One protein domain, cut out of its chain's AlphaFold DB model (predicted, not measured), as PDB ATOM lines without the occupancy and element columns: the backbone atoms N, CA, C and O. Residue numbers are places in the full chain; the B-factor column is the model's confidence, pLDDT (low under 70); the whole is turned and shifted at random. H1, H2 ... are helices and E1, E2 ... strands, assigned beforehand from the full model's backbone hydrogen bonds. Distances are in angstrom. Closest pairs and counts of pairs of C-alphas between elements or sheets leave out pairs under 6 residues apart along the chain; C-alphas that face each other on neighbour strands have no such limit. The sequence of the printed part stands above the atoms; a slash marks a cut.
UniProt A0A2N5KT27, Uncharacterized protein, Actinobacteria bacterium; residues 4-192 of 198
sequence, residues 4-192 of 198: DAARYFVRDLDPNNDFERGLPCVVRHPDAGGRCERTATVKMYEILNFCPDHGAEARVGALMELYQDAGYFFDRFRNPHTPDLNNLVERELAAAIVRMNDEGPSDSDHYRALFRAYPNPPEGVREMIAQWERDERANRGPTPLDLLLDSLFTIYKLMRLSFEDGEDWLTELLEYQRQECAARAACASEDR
ATOM      1  N   ASP A   4     -28.681  47.716 141.557       50.84
ATOM      2  CA  ASP A   4     -29.862  47.583 140.703       50.84
ATOM      3  C   ASP A   4     -29.937  46.248 139.952       50.84
ATOM      4  O   ASP A   4     -31.041  45.777 139.700       50.84
ATOM      5  N   ALA A   5     -28.813  45.588 139.640       50.72
ATOM      6  CA  ALA A   5     -28.861  44.242 139.049       50.72
ATOM      7  C   ALA A   5     -29.499  43.236 140.025       50.72
ATOM      8  O   ALA A   5     -30.295  42.390 139.627       50.72
ATOM      9  N   ALA A   6     -29.234  43.409 141.327       54.97
ATOM     10  CA  ALA A   6     -29.905  42.664 142.387       54.97
ATOM     11  C   ALA A   6     -31.419  42.904 142.377       54.97
ATOM     12  O   ALA A   6     -32.164  41.959 142.579       54.97
ATOM     13  N   ARG A   7     -31.881  44.136 142.103       59.19
ATOM     14  CA  ARG A   7     -33.313  44.491 142.103       59.19
ATOM     15  C   ARG A   7     -34.118  43.776 141.027       59.19
ATOM     16  O   ARG A   7     -35.320  43.617 141.206       59.19
ATOM     17  N   TYR A   8     -33.473  43.367 139.936       68.00
ATOM     18  CA  TYR A   8     -34.130  42.608 138.873       68.00
ATOM     19  C   TYR A   8     -34.502  41.190 139.327       68.00
ATOM     20  O   TYR A   8     -35.521  40.653 138.909       68.00
ATOM     21  N   PHE A   9     -33.696  40.599 140.213       78.38
ATOM     22  CA  PHE A   9     -33.891  39.226 140.675       78.38
ATOM     23  C   PHE A   9     -34.375  39.134 142.117       78.38
ATOM     24  O   PHE A   9     -34.917  38.106 142.487       78.38
ATOM     25  N   VAL A  10     -34.164  40.157 142.943       84.12
ATOM     26  CA  VAL A  10     -34.506  40.172 144.364       84.12
ATOM     27  C   VAL A  10     -34.986  41.560 144.776       84.12
ATOM     28  O   VAL A  10     -34.263  42.547 144.652       84.12
ATOM     29  N   ARG A  11     -36.173  41.639 145.373       87.69
ATOM     30  CA  ARG A  11     -36.730  42.889 145.902       87.69
ATOM     31  C   ARG A  11     -37.371  42.687 147.264       87.69
ATOM     32  O   ARG A  11     -37.826  41.596 147.594       87.69
ATOM     33  N   ASP A  12     -37.423  43.749 148.052       87.25
ATOM     34  CA  ASP A  12     -38.210  43.742 149.282       87.25
ATOM     35  C   ASP A  12     -39.696  43.911 148.920       87.25
ATOM     36  O   ASP A  12     -40.037  44.642 147.986       87.25
ATOM     37  N   LEU A  13     -40.575  43.214 149.639       84.06
ATOM     38  CA  LEU A  13     -42.023  43.288 149.441       84.06
ATOM     39  C   LEU A  13     -42.586  44.553 150.112       84.06
ATOM     40  O   LEU A  13     -42.454  44.736 151.330       84.06
ATOM     41  N   ASP A  14     -43.246  45.413 149.340       81.75
ATOM     42  CA  ASP A  14     -43.899  46.641 149.797       81.75
ATOM     43  C   ASP A  14     -45.129  46.295 150.655       81.75
ATOM     44  O   ASP A  14     -46.036  45.603 150.184       81.75
ATOM     45  N   PRO A  15     -45.209  46.786 151.912       73.81
ATOM     46  CA  PRO A  15     -46.339  46.492 152.793       73.81
ATOM     47  C   PRO A  15     -47.693  46.962 152.288       73.81
ATOM     48  O   PRO A  15     -48.709  46.472 152.772       73.81
ATOM     49  N   ASN A  16     -47.709  47.922 151.371       76.25
ATOM     50  CA  ASN A  16     -48.931  48.561 150.914       76.25
ATOM     51  C   ASN A  16     -49.373  48.071 149.533       76.25
ATOM     52  O   ASN A  16     -50.511  48.340 149.156       76.25
ATOM     53  N   ASN A  17     -48.497  47.385 148.789       78.75
ATOM     54  CA  ASN A  17     -48.717  47.089 147.372       78.75
ATOM     55  C   ASN A  17     -48.513  45.615 146.984       78.75
ATOM     56  O   ASN A  17     -49.053  45.207 145.960       78.75
ATOM     57  N   ASP A  18     -47.791  44.812 147.774       80.75
ATOM     58  CA  ASP A  18     -47.573  43.395 147.464       80.75
ATOM     59  C   ASP A  18     -48.482  42.491 148.311       80.75
ATOM     60  O   ASP A  18     -48.305  42.367 149.527       80.75
ATOM     61  N   PHE A  19     -49.434  41.809 147.666       77.12
ATOM     62  CA  PHE A  19     -50.338  40.855 148.325       77.12
ATOM     63  C   PHE A  19     -49.610  39.599 148.821       77.12
ATOM     64  O   PHE A  19     -50.097  38.896 149.705       77.12
ATOM     65  N   GLU A  20     -48.439  39.317 148.257       76.19
ATOM     66  CA  GLU A  20     -47.564  38.221 148.650       76.19
ATOM     67  C   GLU A  20     -46.893  38.472 150.007       76.19
ATOM     68  O   GLU A  20     -46.454  37.531 150.678       76.19
ATOM     69  N   ARG A  21     -46.842  39.729 150.467       65.38
ATOM     70  CA  ARG A  21     -46.352  40.041 151.808       65.38
ATOM     71  C   ARG A  21     -47.344  39.514 152.840       65.38
ATOM     72  O   ARG A  21     -48.500  39.919 152.880       65.38
ATOM     73  N   GLY A  22     -46.881  38.624 153.713       67.62
ATOM     74  CA  GLY A  22     -47.772  37.875 154.607       67.62
ATOM     75  C   GLY A  22     -47.802  36.381 154.302       67.62
ATOM     76  O   GLY A  22     -48.100  35.594 155.200       67.62
ATOM     77  N   LEU A  23     -47.434  35.978 153.080       85.31
ATOM     78  CA  LEU A  23     -47.280  34.568 152.734       85.31
ATOM     79  C   LEU A  23     -46.141  33.927 153.543       85.31
ATOM     80  O   LEU A  23     -45.195  34.613 153.951       85.31
ATOM     81  N   PRO A  24     -46.217  32.611 153.809       89.44
ATOM     82  CA  PRO A  24     -45.124  31.902 154.451       89.44
ATOM     83  C   PRO A  24     -43.889  31.904 153.548       89.44
ATOM     84  O   PRO A  24     -43.996  31.847 152.323       89.44
ATOM     85  N   CYS A  25     -42.715  31.924 154.171       95.69
ATOM     86  CA  CYS A  25     -41.453  31.673 153.490       95.69
ATOM     87  C   CYS A  25     -41.511  30.352 152.692       95.69
ATOM     88  O   CYS A  25     -42.041  29.351 153.176       95.69
ATOM     89  N   VAL A  26     -40.922  30.336 151.493       96.12
ATOM     90  CA  VAL A  26     -40.922  29.170 150.591       96.12
ATOM     91  C   VAL A  26     -40.140  27.976 151.153       96.12
ATOM     92  O   VAL A  26     -40.478  26.828 150.859       96.12
ATOM     93  N   VAL A  27     -39.153  28.241 152.020       96.81
ATOM     94  CA  VAL A  27     -38.298  27.227 152.649       96.81
ATOM     95  C   VAL A  27     -39.121  26.233 153.468       96.81
ATOM     96  O   VAL A  27     -39.849  26.594 154.398       96.81
ATOM     97  N   ARG A  28     -38.987  24.958 153.103       96.25
ATOM     98  CA  ARG A  28     -39.738  23.832 153.662       96.25
ATOM     99  C   ARG A  28     -38.994  22.496 153.700       96.25
ATOM    100  O   ARG A  28     -39.627  21.489 154.014       96.25
ATOM    101  N   HIS A  29     -37.702  22.448 153.359       95.81
ATOM    102  CA  HIS A  29     -36.951  21.186 153.352       95.81
ATOM    103  C   HIS A  29     -36.858  20.578 154.751       95.81
ATOM    104  O   HIS A  29     -36.551  21.315 155.690       95.81
ATOM    105  N   PRO A  30     -36.979  19.250 154.905       93.75
ATOM    106  CA  PRO A  30     -36.639  18.574 156.155       93.75
ATOM    107  C   PRO A  30     -35.235  18.933 156.671       93.75
ATOM    108  O   PRO A  30     -35.108  19.369 157.811       93.75
ATOM    109  N   ASP A  31     -34.208  18.861 155.820       92.56
ATOM    110  CA  ASP A  31     -32.816  19.237 156.147       92.56
ATOM    111  C   ASP A  31     -32.644  20.712 156.543       92.56
ATOM    112  O   ASP A  31     -31.700  21.044 157.249       92.56
ATOM    113  N   ALA A  32     -33.563  21.594 156.140       90.50
ATOM    114  CA  ALA A  32     -33.581  22.997 156.554       90.50
ATOM    115  C   ALA A  32     -34.320  23.218 157.891       90.50
ATOM    116  O   ALA A  32     -34.522  24.358 158.303       90.50
ATOM    117  N   GLY A  33     -34.746  22.145 158.571       90.50
ATOM    118  CA  GLY A  33     -35.565  22.210 159.787       90.50
ATOM    119  C   GLY A  33     -37.075  22.179 159.527       90.50
ATOM    120  O   GLY A  33     -37.861  22.430 160.438       90.50
ATOM    121  N   GLY A  34     -37.499  21.851 158.305       92.50
ATOM    122  CA  GLY A  34     -38.900  21.782 157.903       92.50
ATOM    123  C   GLY A  34     -39.451  23.118 157.407       92.50
ATOM    124  O   GLY A  34     -38.740  23.941 156.832       92.50
ATOM    125  N   ARG A  35     -40.764  23.316 157.570       94.81
ATOM    126  CA  ARG A  35     -41.464  24.511 157.080       94.81
ATOM    127  C   ARG A  35     -41.094  25.740 157.901       94.81
ATOM    128  O   ARG A  35     -41.394  25.803 159.088       94.81
ATOM    129  N   CYS A  36     -40.526  26.750 157.249       95.06
ATOM    130  CA  CYS A  36     -40.297  28.046 157.871       95.06
ATOM    131  C   CYS A  36     -41.639  28.767 158.096       95.06
ATOM    132  O   CYS A  36     -42.366  29.068 157.151       95.06
ATOM    133  N   GLU A  37     -41.960  29.075 159.353       93.75
ATOM    134  CA  GLU A  37     -43.212  29.754 159.729       93.75
ATOM    135  C   GLU A  37     -43.139  31.283 159.605       93.75
ATOM    136  O   GLU A  37     -44.135  31.985 159.778       93.75
ATOM    137  N   ARG A  38     -41.953  31.824 159.306       94.06
ATOM    138  CA  ARG A  38     -41.737  33.268 159.230       94.06
ATOM    139  C   ARG A  38     -42.375  33.850 157.978       94.06
ATOM    140  O   ARG A  38     -42.291  33.280 156.889       94.06
ATOM    141  N   THR A  39     -42.947  35.035 158.141       93.88
ATOM    142  CA  THR A  39     -43.559  35.800 157.059       93.88
ATOM    143  C   THR A  39     -42.533  36.219 156.017       93.88
ATOM    144  O   THR A  39     -41.440  36.681 156.359       93.88
ATOM    145  N   ALA A  40     -42.910  36.098 154.747       93.88
ATOM    146  CA  ALA A  40     -42.116  36.586 153.642       93.88
ATOM    147  C   ALA A  40     -42.103  38.120 153.577       93.88
ATOM    148  O   ALA A  40     -43.135  38.785 153.689       93.88
ATOM    149  N   THR A  41     -40.910  38.672 153.380       93.06
ATOM    150  CA  THR A  41     -40.656  40.107 153.185       93.06
ATOM    151  C   THR A  41     -39.749  40.376 151.990       93.06
ATOM    152  O   THR A  41     -39.505  41.533 151.671       93.06
ATOM    153  N   VAL A  42     -39.222  39.328 151.359       92.12
ATOM    154  CA  VAL A  42     -38.315  39.397 150.217       92.12
ATOM    155  C   VAL A  42     -38.895  38.528 149.111       92.12
ATOM    156  O   VAL A  42     -39.316  37.403 149.371       92.12
ATOM    157  N   LYS A  43     -38.907  39.046 147.888       92.19
ATOM    158  CA  LYS A  43     -39.283  38.324 146.677       92.19
ATOM    159  C   LYS A  43     -38.044  38.074 145.839       92.19
ATOM    160  O   LYS A  43     -37.226  38.982 145.706       92.19
ATOM    161  N   MET A  44     -37.919  36.883 145.274       92.06
ATOM    162  CA  MET A  44     -36.833  36.512 144.378       92.06
ATOM    163  C   MET A  44     -37.373  35.826 143.124       92.06
ATOM    164  O   MET A  44     -38.330  35.055 143.207       92.06
ATOM    165  N   TYR A  45     -36.785  36.143 141.971       90.19
ATOM    166  CA  TYR A  45     -37.212  35.694 140.642       90.19
ATOM    167  C   TYR A  45     -38.714  35.898 140.393       90.19
ATOM    168  O   TYR A  45     -39.359  35.074 139.766       90.19
ATOM    169  N   GLU A  46     -39.297  36.955 140.971       88.44
ATOM    170  CA  GLU A  46     -40.731  37.293 140.929       88.44
ATOM    171  C   GLU A  46     -41.737  36.207 141.361       88.44
ATOM    172  O   GLU A  46     -42.941  36.473 141.381       88.44
ATOM    173  N   ILE A  47     -41.282  35.035 141.808       89.94
ATOM    174  CA  ILE A  47     -42.154  33.910 142.181       89.94
ATOM    175  C   ILE A  47     -41.842  33.347 143.575       89.94
ATOM    176  O   ILE A  47     -42.735  32.832 144.249       89.94
ATOM    177  N   LEU A  48     -40.602  33.482 144.059       94.31
ATOM    178  CA  LEU A  48     -40.175  32.916 145.338       94.31
ATOM    179  C   LEU A  48     -40.287  33.950 146.457       94.31
ATOM    180  O   LEU A  48     -39.717  35.037 146.386       94.31
ATOM    181  N   ASN A  49     -40.993  33.591 147.527       94.88
ATOM    182  CA  ASN A  49     -41.235  34.467 148.669       94.88
ATOM    183  C   ASN A  49     -40.433  33.989 149.885       94.88
ATOM    184  O   ASN A  49     -40.624  32.877 150.374       94.88
ATOM    185  N   PHE A  50     -39.556  34.838 150.409       96.12
ATOM    186  CA  PHE A  50     -38.653  34.526 151.511       96.12
ATOM    187  C   PHE A  50     -38.870  35.440 152.711       96.12
ATOM    188  O   PHE A  50     -39.122  36.638 152.575       96.12
ATOM    189  N   CYS A  51     -38.710  34.890 153.914       95.75
ATOM    190  CA  CYS A  51     -38.524  35.701 155.118       95.75
ATOM    191  C   CYS A  51     -37.174  36.451 155.072       95.75
ATOM    192  O   CYS A  51     -36.314  36.061 154.279       95.75
ATOM    193  N   PRO A  52     -36.932  37.441 155.953       94.69
ATOM    194  CA  PRO A  52     -35.719  38.260 155.909       94.69
ATOM    195  C   PRO A  52     -34.401  37.471 155.838       94.69
ATOM    196  O   PRO A  52     -33.566  37.778 154.996       94.69
ATOM    197  N   ASP A  53     -34.221  36.437 156.667       96.25
ATOM    198  CA  ASP A  53     -32.923  35.745 156.745       96.25
ATOM    199  C   ASP A  53     -32.678  34.809 155.557       96.25
ATOM    200  O   ASP A  53     -31.615  34.869 154.947       96.25
ATOM    201  N   HIS A  54     -33.665  33.986 155.176       96.75
ATOM    202  CA  HIS A  54     -33.544  33.151 153.974       96.75
ATOM    203  C   HIS A  54     -33.448  34.002 152.702       96.75
ATOM    204  O   HIS A  54     -32.721  33.651 151.783       96.75
ATOM    205  N   GLY A  55     -34.138  35.146 152.655       94.75
ATOM    206  CA  GLY A  55     -34.058  36.075 151.530       94.75
ATOM    207  C   GLY A  55     -32.696  36.758 151.440       94.75
ATOM    208  O   GLY A  55     -32.196  36.970 150.340       94.75
ATOM    209  N   ALA A  56     -32.070  37.075 152.578       93.88
ATOM    210  CA  ALA A  56     -30.707  37.595 152.613       93.88
ATOM    211  C   ALA A  56     -29.690  36.554 152.125       93.88
ATOM    212  O   ALA A  56     -28.817  36.892 151.331       93.88
ATOM    213  N   GLU A  57     -29.822  35.297 152.550       96.06
ATOM    214  CA  GLU A  57     -28.970  34.197 152.084       96.06
ATOM    215  C   GLU A  57     -29.138  33.935 150.587       96.06
ATOM    216  O   GLU A  57     -28.149  33.976 149.856       96.06
ATOM    217  N   ALA A  58     -30.379  33.811 150.112       95.00
ATOM    218  CA  ALA A  58     -30.670  33.630 148.695       95.00
ATOM    219  C   ALA A  58     -30.150  34.794 147.832       95.00
ATOM    220  O   ALA A  58     -29.575  34.578 146.764       95.00
ATOM    221  N   ARG A  59     -30.275  36.037 148.324       92.94
ATOM    222  CA  ARG A  59     -29.736  37.232 147.659       92.94
ATOM    223  C   ARG A  59     -28.217  37.192 147.548       92.94
ATOM    224  O   ARG A  59     -27.690  37.491 146.481       92.94
ATOM    225  N   VAL A  60     -27.519  36.877 148.640       93.06
ATOM    226  CA  VAL A  60     -26.052  36.817 148.635       93.06
ATOM    227  C   VAL A  60     -25.575  35.717 147.693       93.06
ATOM    228  O   VAL A  60     -24.722  35.994 146.857       93.06
ATOM    229  N   GLY A  61     -26.171  34.524 147.751       93.25
ATOM    230  CA  GLY A  61     -25.809  33.416 146.868       93.25
ATOM    231  C   GLY A  61     -26.013  33.730 145.381       93.25
ATOM    232  O   GLY A  61     -25.094  33.543 144.585       93.25
ATOM    233  N   ALA A  62     -27.161  34.307 145.006       92.38
ATOM    234  CA  ALA A  62     -27.406  34.726 143.624       92.38
ATOM    235  C   ALA A  62     -26.459  35.840 143.157       92.38
ATOM    236  O   ALA A  62     -26.019  35.840 142.009       92.38
ATOM    237  N   LEU A  63     -26.110  36.786 144.034       90.69
ATOM    238  CA  LEU A  63     -25.112  37.799 143.706       90.69
ATOM    239  C   LEU A  63     -23.732  37.176 143.508       90.69
ATOM    240  O   LEU A  63     -23.076  37.492 142.524       90.69
ATOM    241  N   MET A  64     -23.288  36.280 144.385       91.00
ATOM    242  CA  MET A  64     -21.993  35.630 144.194       91.00
ATOM    243  C   MET A  64     -21.944  34.844 142.879       91.00
ATOM    244  O   MET A  64     -20.950  34.950 142.165       91.00
ATOM    245  N   GLU A  65     -23.018  34.130 142.515       92.94
ATOM    246  CA  GLU A  65     -23.119  33.465 141.209       92.94
ATOM    247  C   GLU A  65     -22.951  34.451 140.051       92.94
ATOM    248  O   GLU A  65     -22.116  34.218 139.181       92.94
ATOM    249  N   LEU A  66     -23.674  35.575 140.061       89.56
ATOM    250  CA  LEU A  66     -23.584  36.593 139.009       89.56
ATOM    251  C   LEU A  66     -22.167  37.158 138.862       89.56
ATOM    252  O   LEU A  66     -21.680  37.347 137.745       89.56
ATOM    253  N   TYR A  67     -21.497  37.433 139.982       88.75
ATOM    254  CA  TYR A  67     -20.131  37.956 139.980       88.75
ATOM    255  C   TYR A  67     -19.124  36.902 139.498       88.75
ATOM    256  O   TYR A  67     -18.202  37.231 138.751       88.75
ATOM    257  N   GLN A  68     -19.323  35.631 139.853       87.81
ATOM    258  CA  GLN A  68     -18.492  34.528 139.378       87.81
ATOM    259  C   GLN A  68     -18.696  34.257 137.879       87.81
ATOM    260  O   GLN A  68     -17.716  34.094 137.151       87.81
ATOM    261  N   ASP A  69     -19.937  34.268 137.386       88.56
ATOM    262  CA  ASP A  69     -20.253  34.102 135.961       88.56
ATOM    263  C   ASP A  69     -19.667  35.251 135.125       88.56
ATOM    264  O   ASP A  69     -19.046  35.020 134.083       88.56
ATOM    265  N   ALA A  70     -19.760  36.487 135.628       86.06
ATOM    266  CA  ALA A  70     -19.094  37.642 135.034       86.06
ATOM    267  C   ALA A  70     -17.560  37.493 135.049       86.06
ATOM    268  O   ALA A  70     -16.908  37.763 134.037       86.06
ATOM    269  N   GLY A  71     -16.975  36.994 136.142       85.31
ATOM    270  CA  GLY A  71     -15.552  36.654 136.226       85.31
ATOM    271  C   GLY A  71     -15.120  35.658 135.151       85.31
ATOM    272  O   GLY A  71     -14.189  35.938 134.393       85.31
ATOM    273  N   TYR A  72     -15.854  34.553 134.994       85.25
ATOM    274  CA  TYR A  72     -15.590  33.566 133.945       85.25
ATOM    275  C   TYR A  72     -15.746  34.126 132.536       85.25
ATOM    276  O   TYR A  72     -15.003  33.737 131.632       85.25
ATOM    277  N   PHE A  73     -16.704  35.027 132.321       84.44
ATOM    278  CA  PHE A  73     -16.827  35.730 131.052       84.44
ATOM    279  C   PHE A  73     -15.580  36.576 130.770       84.44
ATOM    280  O   PHE A  73     -15.029  36.506 129.670       84.44
ATOM    281  N   PHE A  74     -15.096  37.325 131.763       82.62
ATOM    282  CA  PHE A  74     -13.941  38.204 131.606       82.62
ATOM    283  C   PHE A  74     -12.605  37.465 131.478       82.62
ATOM    284  O   PHE A  74     -11.747  37.888 130.700       82.62
ATOM    285  N   ASP A  75     -12.439  36.327 132.149       81.81
ATOM    286  CA  ASP A  75     -11.229  35.505 132.034       81.81
ATOM    287  C   ASP A  75     -10.994  34.980 130.607       81.81
ATOM    288  O   ASP A  75      -9.852  34.721 130.222       81.81
ATOM    289  N   ARG A  76     -12.029  34.917 129.757       81.19
ATOM    290  CA  ARG A  76     -11.879  34.565 128.329       81.19
ATOM    291  C   ARG A  76     -10.987  35.542 127.565       81.19
ATOM    292  O   ARG A  76     -10.319  35.140 126.613       81.19
ATOM    293  N   PHE A  77     -10.937  36.806 127.982       78.62
ATOM    294  CA  PHE A  77     -10.079  37.819 127.361       78.62
ATOM    295  C   PHE A  77      -8.626  37.742 127.835       78.62
ATOM    296  O   PHE A  77      -7.763  38.386 127.254       78.62
ATOM    297  N   ARG A  78      -8.337  36.926 128.858       74.06
ATOM    298  CA  ARG A  78      -6.970  36.605 129.296       74.06
ATOM    299  C   ARG A  78      -6.385  35.395 128.561       74.06
ATOM    300  O   ARG A  78      -5.233  35.036 128.794       74.06
ATOM    301  N   ASN A  79      -7.165  34.738 127.698       77.56
ATOM    302  CA  ASN A  79      -6.703  33.604 126.905       77.56
ATOM    303  C   ASN A  79      -5.756  34.087 125.782       77.56
ATOM    304  O   ASN A  79      -6.186  34.901 124.966       77.56
ATOM    305  N   PRO A  80      -4.521  33.549 125.669       76.31
ATOM    306  CA  PRO A  80      -3.557  33.927 124.626       76.31
ATOM    307  C   PRO A  80      -4.031  33.704 123.183       76.31
ATOM    308  O   PRO A  80      -3.397  34.173 122.242       76.31
ATOM    309  N   HIS A  81      -5.102  32.931 122.992       81.31
ATOM    310  CA  HIS A  81      -5.700  32.647 121.690       81.31
ATOM    311  C   HIS A  81      -6.855  33.590 121.328       81.31
ATOM    312  O   HIS A  81      -7.378  33.506 120.215       81.31
ATOM    313  N   THR A  82      -7.274  34.467 122.242       77.75
ATOM    314  CA  THR A  82      -8.273  35.500 121.959       77.75
ATOM    315  C   THR A  82      -7.587  36.648 121.209       77.75
ATOM    316  O   THR A  82      -6.525  37.082 121.650       77.75
ATOM    317  N   PRO A  83      -8.141  37.141 120.082       79.75
ATOM    318  CA  PRO A  83      -7.566  38.276 119.365       79.75
ATOM    319  C   PRO A  83      -7.352  39.477 120.284       79.75
ATOM    320  O   PRO A  83      -8.223  39.776 121.105       79.75
ATOM    321  N   ASP A  84      -6.228  40.173 120.104       81.94
ATOM    322  CA  ASP A  84      -5.895  41.345 120.909       81.94
ATOM    323  C   ASP A  84      -7.033  42.371 120.868       81.94
ATOM    324  O   ASP A  84      -7.537  42.762 119.805       81.94
ATOM    325  N   LEU A  85      -7.441  42.815 122.053       81.94
ATOM    326  CA  LEU A  85      -8.369  43.924 122.191       81.94
ATOM    327  C   LEU A  85      -7.637  45.233 121.878       81.94
ATOM    328  O   LEU A  85      -6.436  45.375 122.089       81.94
ATOM    329  N   ASN A  86      -8.373  46.242 121.416       88.62
ATOM    330  CA  ASN A  86      -7.832  47.600 121.400       88.62
ATOM    331  C   ASN A  86      -7.486  48.022 122.844       88.62
ATOM    332  O   ASN A  86      -8.308  47.834 123.738       88.62
ATOM    333  N   ASN A  87      -6.327  48.658 123.048       83.12
ATOM    334  CA  ASN A  87      -5.836  49.140 124.350       83.12
ATOM    335  C   ASN A  87      -6.882  49.906 125.185       83.12
ATOM    336  O   ASN A  87      -6.865  49.847 126.414       83.12
ATOM    337  N   LEU A  88      -7.786  50.654 124.542       85.94
ATOM    338  CA  LEU A  88      -8.886  51.331 125.230       85.94
ATOM    339  C   LEU A  88      -9.843  50.316 125.867       85.94
ATOM    340  O   LEU A  88     -10.168  50.444 127.041       85.94
ATOM    341  N   VAL A  89     -10.261  49.302 125.108       85.62
ATOM    342  CA  VAL A  89     -11.166  48.244 125.579       85.62
ATOM    343  C   VAL A  89     -10.500  47.427 126.683       85.62
ATOM    344  O   VAL A  89     -11.134  47.161 127.696       85.62
ATOM    345  N   GLU A  90      -9.218  47.092 126.533       84.06
ATOM    346  CA  GLU A  90      -8.454  46.366 127.552       84.06
ATOM    347  C   GLU A  90      -8.390  47.135 128.883       84.06
ATOM    348  O   GLU A  90      -8.635  46.565 129.948       84.06
ATOM    349  N   ARG A  91      -8.136  48.449 128.836       85.19
ATOM    350  CA  ARG A  91      -8.101  49.295 130.036       85.19
ATOM    351  C   ARG A  91      -9.457  49.362 130.735       85.19
ATOM    352  O   ARG A  91      -9.515  49.241 131.959       85.19
ATOM    353  N   GLU A  92     -10.535  49.573 129.980       87.62
ATOM    354  CA  GLU A  92     -11.884  49.621 130.554       87.62
ATOM    355  C   GLU A  92     -12.291  48.254 131.129       87.62
ATOM    356  O   GLU A  92     -12.893  48.189 132.200       87.62
ATOM    357  N   LEU A  93     -11.891  47.158 130.478       84.56
ATOM    358  CA  LEU A  93     -12.114  45.799 130.963       84.56
ATOM    359  C   LEU A  93     -11.386  45.540 132.287       84.56
ATOM    360  O   LEU A  93     -11.987  45.045 133.237       84.56
ATOM    361  N   ALA A  94     -10.111  45.923 132.379       82.44
ATOM    362  CA  ALA A  94      -9.336  45.796 133.609       82.44
ATOM    363  C   ALA A  94      -9.973  46.591 134.762       82.44
ATOM    364  O   ALA A  94     -10.100  46.074 135.873       82.44
ATOM    365  N   ALA A  95     -10.433  47.817 134.495       85.06
ATOM    366  CA  ALA A  95     -11.140  48.630 135.482       85.06
ATOM    367  C   ALA A  95     -12.482  48.006 135.908       85.06
ATOM    368  O   ALA A  95     -12.828  48.053 137.090       85.06
ATOM    369  N   ALA A  96     -13.224  47.403 134.973       83.00
ATOM    370  CA  ALA A  96     -14.480  46.716 135.262       83.00
ATOM    371  C   ALA A  96     -14.275  45.481 136.154       83.00
ATOM    372  O   ALA A  96     -15.022  45.310 137.115       83.00
ATOM    373  N   ILE A  97     -13.241  44.673 135.890       81.69
ATOM    374  CA  ILE A  97     -12.898  43.493 136.704       81.69
ATOM    375  C   ILE A  97     -12.550  43.901 138.140       81.69
ATOM    376  O   ILE A  97     -13.035  43.281 139.082       81.69
ATOM    377  N   VAL A  98     -11.742  44.955 138.321       83.31
ATOM    378  CA  VAL A  98     -11.388  45.451 139.665       83.31
ATOM    379  C   VAL A  98     -12.640  45.882 140.427       83.31
ATOM    380  O   VAL A  98     -12.873  45.402 141.529       83.31
ATOM    381  N   ARG A  99     -13.495  46.711 139.813       83.25
ATOM    382  CA  ARG A  99     -14.742  47.155 140.458       83.25
ATOM    383  C   ARG A  99     -15.673  46.002 140.799       83.25
ATOM    384  O   ARG A  99     -16.301  46.025 141.844       83.25
ATOM    385  N   MET A 100     -15.774  45.012 139.921       82.50
ATOM    386  CA  MET A 100     -16.579  43.824 140.171       82.50
ATOM    387  C   MET A 100     -16.059  43.059 141.398       82.50
ATOM    388  O   MET A 100     -16.842  42.708 142.271       82.50
ATOM    389  N   ASN A 101     -14.749  42.867 141.529       77.56
ATOM    390  CA  ASN A 101     -14.190  42.206 142.710       77.56
ATOM    391  C   ASN A 101     -14.399  43.013 144.005       77.56
ATOM    392  O   ASN A 101     -14.568  42.415 145.062       77.56
ATOM    393  N   ASP A 102     -14.417  44.348 143.921       83.00
ATOM    394  CA  ASP A 102     -14.621  45.232 145.077       83.00
ATOM    395  C   ASP A 102     -16.103  45.372 145.491       83.00
ATOM    396  O   ASP A 102     -16.398  45.629 146.658       83.00
ATOM    397  N   GLU A 103     -17.040  45.254 144.544       85.06
ATOM    398  CA  GLU A 103     -18.486  45.439 144.768       85.06
ATOM    399  C   GLU A 103     -19.228  44.130 145.110       85.06
ATOM    400  O   GLU A 103     -20.351  44.177 145.622       85.06
ATOM    401  N   GLY A 104     -18.633  42.970 144.810       82.75
ATOM    402  CA  GLY A 104     -19.247  41.659 145.024       82.75
ATOM    403  C   GLY A 104     -19.370  41.267 146.503       82.75
ATOM    404  O   GLY A 104     -18.615  41.766 147.342       82.75
ATOM    405  N   PRO A 105     -20.300  40.358 146.860       87.50
ATOM    406  CA  PRO A 105     -20.362  39.819 148.214       87.50
ATOM    407  C   PRO A 105     -19.079  39.060 148.558       87.50
ATOM    408  O   PRO A 105     -18.567  38.296 147.740       87.50
ATOM    409  N   SER A 106     -18.589  39.228 149.785       89.19
ATOM    410  CA  SER A 106     -17.458  38.441 150.277       89.19
ATOM    411  C   SER A 106     -17.904  37.057 150.762       89.19
ATOM    412  O   SER A 106     -19.053  36.869 151.170       89.19
ATOM    413  N   ASP A 107     -16.969  36.107 150.850       88.12
ATOM    414  CA  ASP A 107     -17.218  34.809 151.498       88.12
ATOM    415  C   ASP A 107     -17.747  34.980 152.933       88.12
ATOM    416  O   ASP A 107     -18.613  34.235 153.387       88.12
ATOM    417  N   SER A 108     -17.273  36.004 153.656       89.50
ATOM    418  CA  SER A 108     -17.752  36.303 155.012       89.50
ATOM    419  C   SER A 108     -19.234  36.678 155.032       89.50
ATOM    420  O   SER A 108     -19.953  36.268 155.949       89.50
ATOM    421  N   ASP A 109     -19.700  37.435 154.036       91.00
ATOM    422  CA  ASP A 109     -21.112  37.801 153.908       91.00
ATOM    423  C   ASP A 109     -21.963  36.565 153.621       91.00
ATOM    424  O   ASP A 109     -23.017  36.388 154.237       91.00
ATOM    425  N   HIS A 110     -21.467  35.674 152.759       91.88
ATOM    426  CA  HIS A 110     -22.132  34.419 152.427       91.88
ATOM    427  C   HIS A 110     -22.283  33.508 153.637       91.88
ATOM    428  O   HIS A 110     -23.405  33.139 153.990       91.88
ATOM    429  N   TYR A 111     -21.187  33.213 154.339       92.56
ATOM    430  CA  TYR A 111     -21.236  32.378 155.538       92.56
ATOM    431  C   TYR A 111     -22.146  32.989 156.605       92.56
ATOM    432  O   TYR A 111     -22.969  32.297 157.201       92.56
ATOM    433  N   ARG A 112     -22.071  34.307 156.824       92.88
ATOM    434  CA  ARG A 112     -22.946  34.994 157.784       92.88
ATOM    435  C   ARG A 112     -24.421  34.861 157.419       92.88
ATOM    436  O   ARG A 112     -25.238  34.674 158.321       92.88
ATOM    437  N   ALA A 113     -24.764  34.964 156.138       94.62
ATOM    438  CA  ALA A 113     -26.133  34.790 155.677       94.62
ATOM    439  C   ALA A 113     -26.599  33.330 155.829       94.62
ATOM    440  O   ALA A 113     -27.662  33.103 156.406       94.62
ATOM    441  N   LEU A 114     -25.764  32.355 155.445       94.25
ATOM    442  CA  LEU A 114     -26.017  30.919 155.632       94.25
ATOM    443  C   LEU A 114     -26.306  30.569 157.096       94.25
ATOM    444  O   LEU A 114     -27.330  29.955 157.389       94.25
ATOM    445  N   PHE A 115     -25.467  31.011 158.036       94.12
ATOM    446  CA  PHE A 115     -25.665  30.706 159.458       94.12
ATOM    447  C   PHE A 115     -26.892  31.386 160.069       94.12
ATOM    448  O   PHE A 115     -27.467  30.869 161.026       94.12
ATOM    449  N   ARG A 116     -27.298  32.553 159.554       94.06
ATOM    450  CA  ARG A 116     -28.540  33.211 159.989       94.06
ATOM    451  C   ARG A 116     -29.773  32.502 159.442       94.06
ATOM    452  O   ARG A 116     -30.765  32.379 160.156       94.06
ATOM    453  N   ALA A 117     -29.710  32.046 158.196       95.75
ATOM    454  CA  ALA A 117     -30.787  31.314 157.548       95.75
ATOM    455  C   ALA A 117     -30.983  29.919 158.168       95.75
ATOM    456  O   ALA A 117     -32.112  29.559 158.497       95.75
ATOM    457  N   TYR A 118     -29.890  29.190 158.426       94.44
ATOM    458  CA  TYR A 118     -29.900  27.805 158.915       94.44
ATOM    459  C   TYR A 118     -29.067  27.649 160.203       94.44
ATOM    460  O   TYR A 118     -28.018  27.005 160.196       94.44
ATOM    461  N   PRO A 119     -29.502  28.229 161.340       89.31
ATOM    462  CA  PRO A 119     -28.699  28.264 162.564       89.31
ATOM    463  C   PRO A 119     -28.572  26.906 163.264       89.31
ATOM    464  O   PRO A 119     -27.613  26.698 163.999       89.31
ATOM    465  N   ASN A 120     -29.541  26.006 163.075       84.50
ATOM    466  CA  ASN A 120     -29.571  24.689 163.714       84.50
ATOM    467  C   ASN A 120     -30.058  23.624 162.717       84.50
ATOM    468  O   ASN A 120     -31.233  23.250 162.762       84.50
ATOM    469  N   PRO A 121     -29.190  23.138 161.812       82.38
ATOM    470  CA  PRO A 121     -29.525  22.008 160.955       82.38
ATOM    471  C   PRO A 121     -29.926  20.778 161.797       82.38
ATOM    472  O   PRO A 121     -29.380  20.601 162.895       82.38
ATOM    473  N   PRO A 122     -30.856  19.929 161.318       89.81
ATOM    474  CA  PRO A 122     -31.257  18.704 162.007       89.81
ATOM    475  C   PRO A 122     -30.069  17.786 162.313       89.81
ATOM    476  O   PRO A 122     -29.136  17.691 161.518       89.81
ATOM    477  N   GLU A 123     -30.136  17.037 163.417       90.44
ATOM    478  CA  GLU A 123     -29.040  16.153 163.850       90.44
ATOM    479  C   GLU A 123     -28.633  15.135 162.774       90.44
ATOM    480  O   GLU A 123     -27.449  14.944 162.519       90.44
ATOM    481  N   GLY A 124     -29.601  14.559 162.053       90.25
ATOM    482  CA  GLY A 124     -29.306  13.624 160.961       90.25
ATOM    483  C   GLY A 124     -28.471  14.244 159.830       90.25
ATOM    484  O   GLY A 124     -27.680  13.546 159.201       90.25
ATOM    485  N   VAL A 125     -28.586  15.558 159.601       91.56
ATOM    486  CA  VAL A 125     -27.730  16.281 158.647       91.56
ATOM    487  C   VAL A 125     -26.309  16.401 159.198       91.56
ATOM    488  O   VAL A 125     -25.358  16.154 158.458       91.56
ATOM    489  N   ARG A 126     -26.155  16.712 160.492       90.69
ATOM    490  CA  ARG A 126     -24.845  16.779 161.167       90.69
ATOM    491  C   ARG A 126     -24.115  15.442 161.097       90.69
ATOM    492  O   ARG A 126     -22.961  15.388 160.677       90.69
ATOM    493  N   GLU A 127     -24.803  14.353 161.428       92.75
ATOM    494  CA  GLU A 127     -24.250  12.997 161.357       92.75
ATOM    495  C   GLU A 127     -23.826  12.618 159.930       92.75
ATOM    496  O   GLU A 127     -22.737  12.069 159.730       92.75
ATOM    497  N   MET A 128     -24.658  12.947 158.935       93.75
ATOM    498  CA  MET A 128     -24.371  12.699 157.522       93.75
ATOM    499  C   MET A 128     -23.129  13.465 157.050       93.75
ATOM    500  O   MET A 128     -22.251  12.868 156.427       93.75
ATOM    501  N   ILE A 129     -23.024  14.762 157.355       94.44
ATOM    502  CA  ILE A 129     -21.862  15.583 156.980       94.44
ATOM    503  C   ILE A 129     -20.595  15.073 157.666       94.44
ATOM    504  O   ILE A 129     -19.584  14.869 156.996       94.44
ATOM    505  N   ALA A 130     -20.657  14.768 158.963       92.00
ATOM    506  CA  ALA A 130     -19.521  14.216 159.694       92.00
ATOM    507  C   ALA A 130     -19.057  12.866 159.121       92.00
ATOM    508  O   ALA A 130     -17.861  12.563 159.127       92.00
ATOM    509  N   GLN A 131     -19.984  12.036 158.633       92.88
ATOM    510  CA  GLN A 131     -19.642  10.799 157.936       92.88
ATOM    511  C   GLN A 131     -18.987  11.080 156.579       92.88
ATOM    512  O   GLN A 131     -17.917  10.536 156.311       92.88
ATOM    513  N   TRP A 132     -19.560  11.976 155.774       93.38
ATOM    514  CA  TRP A 132     -19.001  12.350 154.476       93.38
ATOM    515  C   TRP A 132     -17.585  12.935 154.608       93.38
ATOM    516  O   TRP A 132     -16.684  12.557 153.862       93.38
ATOM    517  N   GLU A 133     -17.327  13.772 155.617       90.62
ATOM    518  CA  GLU A 133     -15.981  14.293 155.880       90.62
ATOM    519  C   GLU A 133     -14.962  13.190 156.207       90.62
ATOM    520  O   GLU A 133     -13.801  13.278 155.790       90.62
ATOM    521  N   ARG A 134     -15.369  12.144 156.942       89.00
ATOM    522  CA  ARG A 134     -14.499  10.988 157.216       89.00
ATOM    523  C   ARG A 134     -14.161  10.236 155.931       89.00
ATOM    524  O   ARG A 134     -12.995   9.878 155.743       89.00
ATOM    525  N   ASP A 135     -15.150  10.042 155.066       88.88
ATOM    526  CA  ASP A 135     -15.001   9.312 153.808       88.88
ATOM    527  C   ASP A 135     -14.108  10.077 152.812       88.88
ATOM    528  O   ASP A 135     -13.170   9.504 152.256       88.88
ATOM    529  N   GLU A 136     -14.293  11.394 152.657       88.88
ATOM    530  CA  GLU A 136     -13.458  12.213 151.760       88.88
ATOM    531  C   GLU A 136     -12.028  12.390 152.271       88.88
ATOM    532  O   GLU A 136     -11.068  12.363 151.493       88.88
ATOM    533  N   ARG A 137     -11.842  12.511 153.595       84.69
ATOM    534  CA  ARG A 137     -10.499  12.597 154.188       84.69
ATOM    535  C   ARG A 137      -9.670  11.352 153.875       84.69
ATOM    536  O   ARG A 137      -8.461  11.473 153.668       84.69
ATOM    537  N   ALA A 138     -10.295  10.176 153.815       82.12
ATOM    538  CA  ALA A 138      -9.615   8.945 153.423       82.12
ATOM    539  C   ALA A 138      -9.136   8.981 151.957       82.12
ATOM    540  O   ALA A 138      -8.074   8.439 151.647       82.12
ATOM    541  N   ASN A 139      -9.869   9.679 151.086       82.94
ATOM    542  CA  ASN A 139      -9.622   9.737 149.643       82.94
ATOM    543  C   ASN A 139      -8.811  10.960 149.180       82.94
ATOM    544  O   ASN A 139      -8.439  11.028 148.010       82.94
ATOM    545  N   ARG A 140      -8.495  11.908 150.079       82.56
ATOM    546  CA  ARG A 140      -7.860  13.205 149.750       82.56
ATOM    547  C   ARG A 140      -8.641  13.998 148.684       82.56
ATOM    548  O   ARG A 140      -8.031  14.697 147.876       82.56
ATOM    549  N   GLY A 141      -9.964  13.847 148.675       81.19
ATOM    550  CA  GLY A 141     -10.867  14.560 147.774       81.19
ATOM    551  C   GLY A 141     -11.103  16.020 148.184       81.19
ATOM    552  O   GLY A 141     -10.613  16.453 149.236       81.19
ATOM    553  N   PRO A 142     -11.843  16.792 147.362       88.69
ATOM    554  CA  PRO A 142     -12.391  18.078 147.780       88.69
ATOM    555  C   PRO A 142     -13.281  17.882 149.002       88.69
ATOM    556  O   PRO A 142     -13.840  16.807 149.231       88.69
ATOM    557  N   THR A 143     -13.397  18.918 149.822       90.56
ATOM    558  CA  THR A 143     -14.154  18.757 151.052       90.56
ATOM    559  C   THR A 143     -15.658  18.814 150.790       90.56
ATOM    560  O   THR A 143     -16.073  19.466 149.831       90.56
ATOM    561  N   PRO A 144     -16.499  18.186 151.634       92.88
ATOM    562  CA  PRO A 144     -17.951  18.279 151.485       92.88
ATOM    563  C   PRO A 144     -18.454  19.718 151.394       92.88
ATOM    564  O   PRO A 144     -19.339  20.005 150.597       92.88
ATOM    565  N   LEU A 145     -17.850  20.636 152.159       93.62
ATOM    566  CA  LEU A 145     -18.172  22.056 152.067       93.62
ATOM    567  C   LEU A 145     -17.896  22.613 150.665       93.62
ATOM    568  O   LEU A 145     -18.779  23.249 150.104       93.62
ATOM    569  N   ASP A 146     -16.718  22.350 150.093       92.12
ATOM    570  CA  ASP A 146     -16.359  22.846 148.756       92.12
ATOM    571  C   ASP A 146     -17.365  22.342 147.707       92.12
ATOM    572  O   ASP A 146     -17.902  23.122 146.925       92.12
ATOM    573  N   LEU A 147     -17.703  21.051 147.764       94.81
ATOM    574  CA  LEU A 147     -18.674  20.433 146.857       94.81
ATOM    575  C   LEU A 147     -20.090  21.006 147.016       94.81
ATOM    576  O   LEU A 147     -20.813  21.161 146.030       94.81
ATOM    577  N   LEU A 148     -20.505  21.314 148.248       95.88
ATOM    578  CA  LEU A 148     -21.803  21.927 148.530       95.88
ATOM    579  C   LEU A 148     -21.855  23.381 148.057       95.88
ATOM    580  O   LEU A 148     -22.865  23.793 147.494       95.88
ATOM    581  N   LEU A 149     -20.778  24.150 148.232       94.00
ATOM    582  CA  LEU A 149     -20.697  25.518 147.722       94.00
ATOM    583  C   LEU A 149     -20.740  25.531 146.188       94.00
ATOM    584  O   LEU A 149     -21.561  26.249 145.621       94.00
ATOM    585  N   ASP A 150     -19.968  24.672 145.516       94.38
ATOM    586  CA  ASP A 150     -20.015  24.515 144.053       94.38
ATOM    587  C   ASP A 150     -21.413  24.106 143.556       94.38
ATOM    588  O   ASP A 150     -21.909  24.597 142.532       94.38
ATOM    589  N   SER A 151     -22.087  23.227 144.304       96.31
ATOM    590  CA  SER A 151     -23.464  22.821 144.014       96.31
ATOM    591  C   SER A 151     -24.438  23.988 144.174       96.31
ATOM    592  O   SER A 151     -25.269  24.197 143.293       96.31
ATOM    593  N   LEU A 152     -24.317  24.790 145.238       95.75
ATOM    594  CA  LEU A 152     -25.127  25.997 145.429       95.75
ATOM    595  C   LEU A 152     -24.944  26.984 144.279       95.75
ATOM    596  O   LEU A 152     -25.940  27.449 143.730       95.75
ATOM    597  N   PHE A 153     -23.703  27.257 143.871       93.88
ATOM    598  CA  PHE A 153     -23.418  28.112 142.716       93.88
ATOM    599  C   PHE A 153     -24.102  27.605 141.448       93.88
ATOM    600  O   PHE A 153     -24.763  28.365 140.738       93.88
ATOM    601  N   THR A 154     -23.994  26.302 141.192       96.19
ATOM    602  CA  THR A 154     -24.638  25.665 140.041       96.19
ATOM    603  C   THR A 154     -26.159  25.800 140.110       96.19
ATOM    604  O   THR A 154     -26.792  26.128 139.107       96.19
ATOM    605  N   ILE A 155     -26.754  25.597 141.286       97.69
ATOM    606  CA  ILE A 155     -28.199  25.732 141.489       97.69
ATOM    607  C   ILE A 155     -28.648  27.177 141.251       97.69
ATOM    608  O   ILE A 155     -29.587  27.378 140.485       97.69
ATOM    609  N   TYR A 156     -27.971  28.183 141.818       96.31
ATOM    610  CA  TYR A 156     -28.304  29.596 141.578       96.31
ATOM    611  C   TYR A 156     -28.244  29.955 140.092       96.31
ATOM    612  O   TYR A 156     -29.151  30.612 139.579       96.31
ATOM    613  N   LYS A 157     -27.229  29.458 139.376       95.44
ATOM    614  CA  LYS A 157     -27.102  29.662 137.931       95.44
ATOM    615  C   LYS A 157     -28.275  29.052 137.169       95.44
ATOM    616  O   LYS A 157     -28.857  29.705 136.309       95.44
ATOM    617  N   LEU A 158     -28.647  27.814 137.496       96.88
ATOM    618  CA  LEU A 158     -29.790  27.143 136.876       96.88
ATOM    619  C   LEU A 158     -31.112  27.848 137.198       96.88
ATOM    620  O   LEU A 158     -31.945  27.975 136.310       96.88
ATOM    621  N   MET A 159     -31.293  28.351 138.423       96.25
ATOM    622  CA  MET A 159     -32.482  29.121 138.801       96.25
ATOM    623  C   MET A 159     -32.582  30.422 138.004       96.25
ATOM    624  O   MET A 159     -33.655  30.745 137.503       96.25
ATOM    625  N   ARG A 160     -31.467  31.147 137.842       94.56
ATOM    626  CA  ARG A 160     -31.423  32.363 137.024       94.56
ATOM    627  C   ARG A 160     -31.785  32.076 135.568       94.56
ATOM    628  O   ARG A 160     -32.661  32.746 135.039       94.56
ATOM    629  N   LEU A 161     -31.157  31.071 134.955       94.81
ATOM    630  CA  LEU A 161     -31.450  30.673 133.573       94.81
ATOM    631  C   LEU A 161     -32.913  30.239 133.411       94.81
ATOM    632  O   LEU A 161     -33.586  30.672 132.487       94.81
ATOM    633  N   SER A 162     -33.427  29.450 134.355       95.69
ATOM    634  CA  SER A 162     -34.826  29.018 134.383       95.69
ATOM    635  C   SER A 162     -35.797  30.198 134.445       95.69
ATOM    636  O   SER A 162     -36.796  30.212 133.733       95.69
ATOM    637  N   PHE A 163     -35.506  31.203 135.274       94.00
ATOM    638  CA  PHE A 163     -36.296  32.431 135.350       94.00
ATOM    639  C   PHE A 163     -36.211  33.260 134.061       94.00
ATOM    640  O   PHE A 163     -37.232  33.738 133.574       94.00
ATOM    641  N   GLU A 164     -35.014  33.413 133.489       92.56
ATOM    642  CA  GLU A 164     -34.801  34.123 132.219       92.56
ATOM    643  C   GLU A 164     -35.553  33.455 131.051       92.56
ATOM    644  O   GLU A 164     -36.077  34.157 130.184       92.56
ATOM    645  N   ASP A 165     -35.678  32.124 131.075       95.62
ATOM    646  CA  ASP A 165     -36.424  31.327 130.094       95.62
ATOM    647  C   ASP A 165     -37.941  31.244 130.386       95.62
ATOM    648  O   ASP A 165     -38.704  30.735 129.562       95.62
ATOM    649  N   GLY A 166     -38.412  31.769 131.526       93.25
ATOM    650  CA  GLY A 166     -39.827  31.744 131.927       93.25
ATOM    651  C   GLY A 166     -40.329  30.387 132.440       93.25
ATOM    652  O   GLY A 166     -41.532  30.124 132.440       93.25
ATOM    653  N   GLU A 167     -39.421  29.514 132.877       95.56
ATOM    654  CA  GLU A 167     -39.703  28.167 133.376       95.56
ATOM    655  C   GLU A 167     -39.876  28.171 134.910       95.56
ATOM    656  O   GLU A 167     -39.078  27.605 135.662       95.56
ATOM    657  N   ASP A 168     -40.931  28.823 135.406       93.56
ATOM    658  CA  ASP A 168     -41.162  29.036 136.849       93.56
ATOM    659  C   ASP A 168     -41.177  27.736 137.673       93.56
ATOM    660  O   ASP A 168     -40.647  27.677 138.785       93.56
ATOM    661  N   TRP A 169     -41.742  26.659 137.117       94.56
ATOM    662  CA  TRP A 169     -41.825  25.353 137.781       94.56
ATOM    663  C   TRP A 169     -40.441  24.768 138.093       94.56
ATOM    664  O   TRP A 169     -40.260  24.092 139.109       94.56
ATOM    665  N   LEU A 170     -39.459  25.017 137.222       96.94
ATOM    666  CA  LEU A 170     -38.098  24.533 137.397       96.94
ATOM    667  C   LEU A 170     -37.378  25.383 138.445       96.94
ATOM    668  O   LEU A 170     -36.685  24.825 139.295       96.94
ATOM    669  N   THR A 171     -37.620  26.694 138.479       96.06
ATOM    670  CA  THR A 171     -37.131  27.580 139.544       96.06
ATOM    671  C   THR A 171     -37.639  27.140 140.925       96.06
ATOM    672  O   THR A 171     -36.856  27.079 141.874       96.06
ATOM    673  N   GLU A 172     -38.912  26.754 141.057       95.50
ATOM    674  CA  GLU A 172     -39.459  26.213 142.314       95.50
ATOM    675  C   GLU A 172     -38.845  24.858 142.704       95.50
ATOM    676  O   GLU A 172     -38.577  24.602 143.884       95.50
ATOM    677  N   LEU A 173     -38.614  23.977 141.724       97.00
ATOM    678  CA  LEU A 173     -37.967  22.684 141.954       97.00
ATOM    679  C   LEU A 173     -36.515  22.862 142.414       97.00
ATOM    680  O   LEU A 173     -36.074  22.206 143.359       97.00
ATOM    681  N   LEU A 174     -35.783  23.763 141.762       98.00
ATOM    682  CA  LEU A 174     -34.406  24.094 142.100       98.00
ATOM    683  C   LEU A 174     -34.312  24.791 143.456       98.00
ATOM    684  O   LEU A 174     -33.396  24.475 144.207       98.00
ATOM    685  N   GLU A 175     -35.277  25.638 143.830       97.56
ATOM    686  CA  GLU A 175     -35.340  26.194 145.187       97.56
ATOM    687  C   GLU A 175     -35.395  25.080 146.230       97.56
ATOM    688  O   GLU A 175     -34.704  25.168 147.242       97.56
ATOM    689  N   TYR A 176     -36.152  24.002 145.977       96.69
ATOM    690  CA  TYR A 176     -36.215  22.869 146.900       96.69
ATOM    691  C   TYR A 176     -34.851  22.183 147.090       96.69
ATOM    692  O   TYR A 176     -34.543  21.760 148.203       96.69
ATOM    693  N   GLN A 177     -34.036  22.106 146.035       97.75
ATOM    694  CA  GLN A 177     -32.665  21.580 146.095       97.75
ATOM    695  C   GLN A 177     -31.700  22.576 146.748       97.75
ATOM    696  O   GLN A 177     -30.822  22.198 147.525       97.75
ATOM    697  N   ARG A 178     -31.888  23.872 146.486       97.75
ATOM    698  CA  ARG A 178     -31.080  24.956 147.044       97.75
ATOM    699  C   ARG A 178     -31.154  24.975 148.567       97.75
ATOM    700  O   ARG A 178     -30.115  24.982 149.215       97.75
ATOM    701  N   GLN A 179     -32.356  24.921 149.146       96.88
ATOM    702  CA  GLN A 179     -32.546  24.890 150.605       96.88
ATOM    703  C   GLN A 179     -31.901  23.655 151.271       96.88
ATOM    704  O   GLN A 179     -31.375  23.767 152.376       96.88
ATOM    705  N   GLU A 180     -31.910  22.490 150.611       96.06
ATOM    706  CA  GLU A 180     -31.253  21.266 151.093       96.06
ATOM    707  C   GLU A 180     -29.736  21.466 151.122       96.06
ATOM    708  O   GLU A 180     -29.076  21.239 152.140       96.06
ATOM    709  N   CYS A 181     -29.193  21.950 150.008       97.00
ATOM    710  CA  CYS A 181     -27.770  22.192 149.844       97.00
ATOM    711  C   CYS A 181     -27.261  23.291 150.793       97.00
ATOM    712  O   CYS A 181     -26.235  23.112 151.444       97.00
ATOM    713  N   ALA A 182     -28.016  24.382 150.958       97.00
ATOM    714  CA  ALA A 182     -27.667  25.506 151.825       97.00
ATOM    715  C   ALA A 182     -27.646  25.110 153.305       97.00
ATOM    716  O   ALA A 182     -26.700  25.442 154.022       97.00
ATOM    717  N   ALA A 183     -28.634  24.333 153.759       95.69
ATOM    718  CA  ALA A 183     -28.659  23.828 155.129       95.69
ATOM    719  C   ALA A 183     -27.470  22.896 155.422       95.69
ATOM    720  O   ALA A 183     -26.831  22.994 156.473       95.69
ATOM    721  N   ARG A 184     -27.122  22.029 154.464       95.88
ATOM    722  CA  ARG A 184     -25.938  21.159 154.540       95.88
ATOM    723  C   ARG A 184     -24.631  21.954 154.522       95.88
ATOM    724  O   ARG A 184     -23.734  21.650 155.303       95.88
ATOM    725  N   ALA A 185     -24.530  22.991 153.691       95.69
ATOM    726  CA  ALA A 185     -23.360  23.865 153.616       95.69
ATOM    727  C   ALA A 185     -23.152  24.653 154.918       95.69
ATOM    728  O   ALA A 185     -22.024  24.769 155.398       95.69
ATOM    729  N   ALA A 186     -24.237  25.142 155.530       94.31
ATOM    730  CA  ALA A 186     -24.195  25.781 156.842       94.31
ATOM    731  C   ALA A 186     -23.677  24.808 157.915       94.31
ATOM    732  O   ALA A 186     -22.795  25.167 158.693       94.31
ATOM    733  N   CYS A 187     -24.147  23.557 157.905       92.81
ATOM    734  CA  CYS A 187     -23.648  22.508 158.796       92.81
ATOM    735  C   CYS A 187     -22.141  22.255 158.611       92.81
ATOM    736  O   CYS A 187     -21.376  22.347 159.568       92.81
ATOM    737  N   ALA A 188     -21.701  22.007 157.373       92.06
ATOM    738  CA  ALA A 188     -20.299  21.719 157.058       92.06
ATOM    739  C   ALA A 188     -19.354  22.898 157.365       92.06
ATOM    740  O   ALA A 188     -18.173  22.707 157.654       92.06
ATOM    741  N   SER A 189     -19.870  24.128 157.320       87.56
ATOM    742  CA  SER A 189     -19.123  25.339 157.669       87.56
ATOM    743  C   SER A 189     -18.957  25.514 159.187       87.56
ATOM    744  O   SER A 189     -17.929  26.032 159.634       87.56
ATOM    745  N   GLU A 190     -19.940  25.090 159.996       81.44
ATOM    746  CA  GLU A 190     -19.869  25.152 161.466       81.44
ATOM    747  C   GLU A 190     -18.753  24.248 162.007       81.44
ATOM    748  O   GLU A 190     -17.931  24.705 162.805       81.44
ATOM    749  N   ASP A 191     -18.645  23.023 161.487       72.69
ATOM    750  CA  ASP A 191     -17.626  22.038 161.887       72.69
ATOM    751  C   ASP A 191     -16.185  22.508 161.607       72.69
ATOM    752  O   ASP A 191     -15.219  22.032 162.209       72.69
ATOM    753  N   ARG A 192     -16.034  23.508 160.731       74.62
ATOM    754  CA  ARG A 192     -14.750  24.118 160.353       74.62
ATOM    755  C   ARG A 192     -14.412  25.383 161.127       74.62
ATOM    756  O   ARG A 192     -13.371  25.983 160.876       74.62
TER     757      ARG A 192
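This is residues 4 to 192 of the 198 residues of an uncharacterized protein of Actinobacteria bacterium (UniProt A0A2N5KT27). Two long helical hairpins cross: H6, paired side by side with H7, lies about at a right angle over part of the long helix H2, and H2 runs on beyond it to make with H3 an arm whose turn, residues 78 to 84, sticks out. H4 packs on the first half of H2, H5 packs across the end of the other hairpin where H6 begins and H7 ends, and a small three-stranded sheet with H1 packs on H2 near its first residues. The printed part has 189 residues with seven named helices and three named strands, in the order H1 E1 E2 E3 H2 H3 H4 H5 H6 H7, and is mostly helix. The sheet runs E1 E2 E3, all antiparallel. The whole is compact, with a radius of gyration of the C-alphas of 18.5 A, yet flat in outline, with spans of 55 by 55 by 28 A.

H1, residues 4 to 9, only grazes the sheet of E1, residues 10 to 12, E2, residues 42 to 44, and E3, residues 48 to 50. These strands form a meander, each strand the antiparallel neighbour of the one before, with E1 and E3 at the edges. E1 and E2 are a hairpin at 159 degrees, with N 11 and O 43 within hydrogen-bond range at 2.9 A. E2 and E3 are a hairpin at 151 degrees, with N 44 and O 48 at 2.8 A and N 50 and O 42 at 2.8 A. H2, residues 52 to 78, is on one face of this sheet, helix and sheet making two layers, at a height over the sheet of 12.4 A; its closest C-alphas to E2 are those of Gly 55 and Val 42, 5.6 A apart. H2 and H3, residues 87 to 103, are a helical hairpin; H2 touches H3 with residues 67 to 74 alone, at a shallow tilt of 23 degrees, opposite ways, the closest C-alphas being those of Tyr 67 and Met 100, 6.9 A. H4, residues 107 to 117, touches residues 53 to 61 of H2 at a shallow tilt of 27 degrees, opposite ways, closest at Ala 113 and Glu 57, with C-alphas 4.6 A apart. H5, residues 123 to 139, is apart from H2. H6, residues 144 to 164, touches H2 about perpendicular, at 88 degrees, with the C-alphas of Phe 153 and Glu 65 closest at 5.6 A. H6 and H7, residues 168 to 190, are a helical hairpin at a shallow tilt of 21 degrees, closest at the C-alphas of Met 159 and Thr 171, 5.0 A. H7 touches H5 about perpendicular, at 74 degrees, with the C-alphas of Cys 187 and Arg 126 closest at 6.3 A. Every O i to N i+4 pair is within hydrogen-bond range in H3, H4 and H6; the counts are 1 of 2 in H1, 20 of 23 in H2, 12 of 13 in H5 and 18 of 19 in H7.

H1 begins at C-alpha 4, (-29.862, 47.583, 140.703), and E1, E2 and E3 have three residues each. H2 is 39.2 A from first to last C-alpha and ends at C-alpha 78, (-6.970, 36.605, 129.296). H3 is 24.3 A long, H4 15.3 A, H5 24.9 A and H6 30.1 A. H7 is 32.8 A long and ends at C-alpha 190, (-19.869, 25.152, 161.466).

The two C-alphas farthest apart are those of Asn 86 and Glu 123, at 56.9 A. The printed part has no cut. The link from E1 to E2, residues 13 to 41, is long and holds no named element. The mean pLDDT of the printed part is 88.7; residues 4 to 8 and 21 to 22 are under 70.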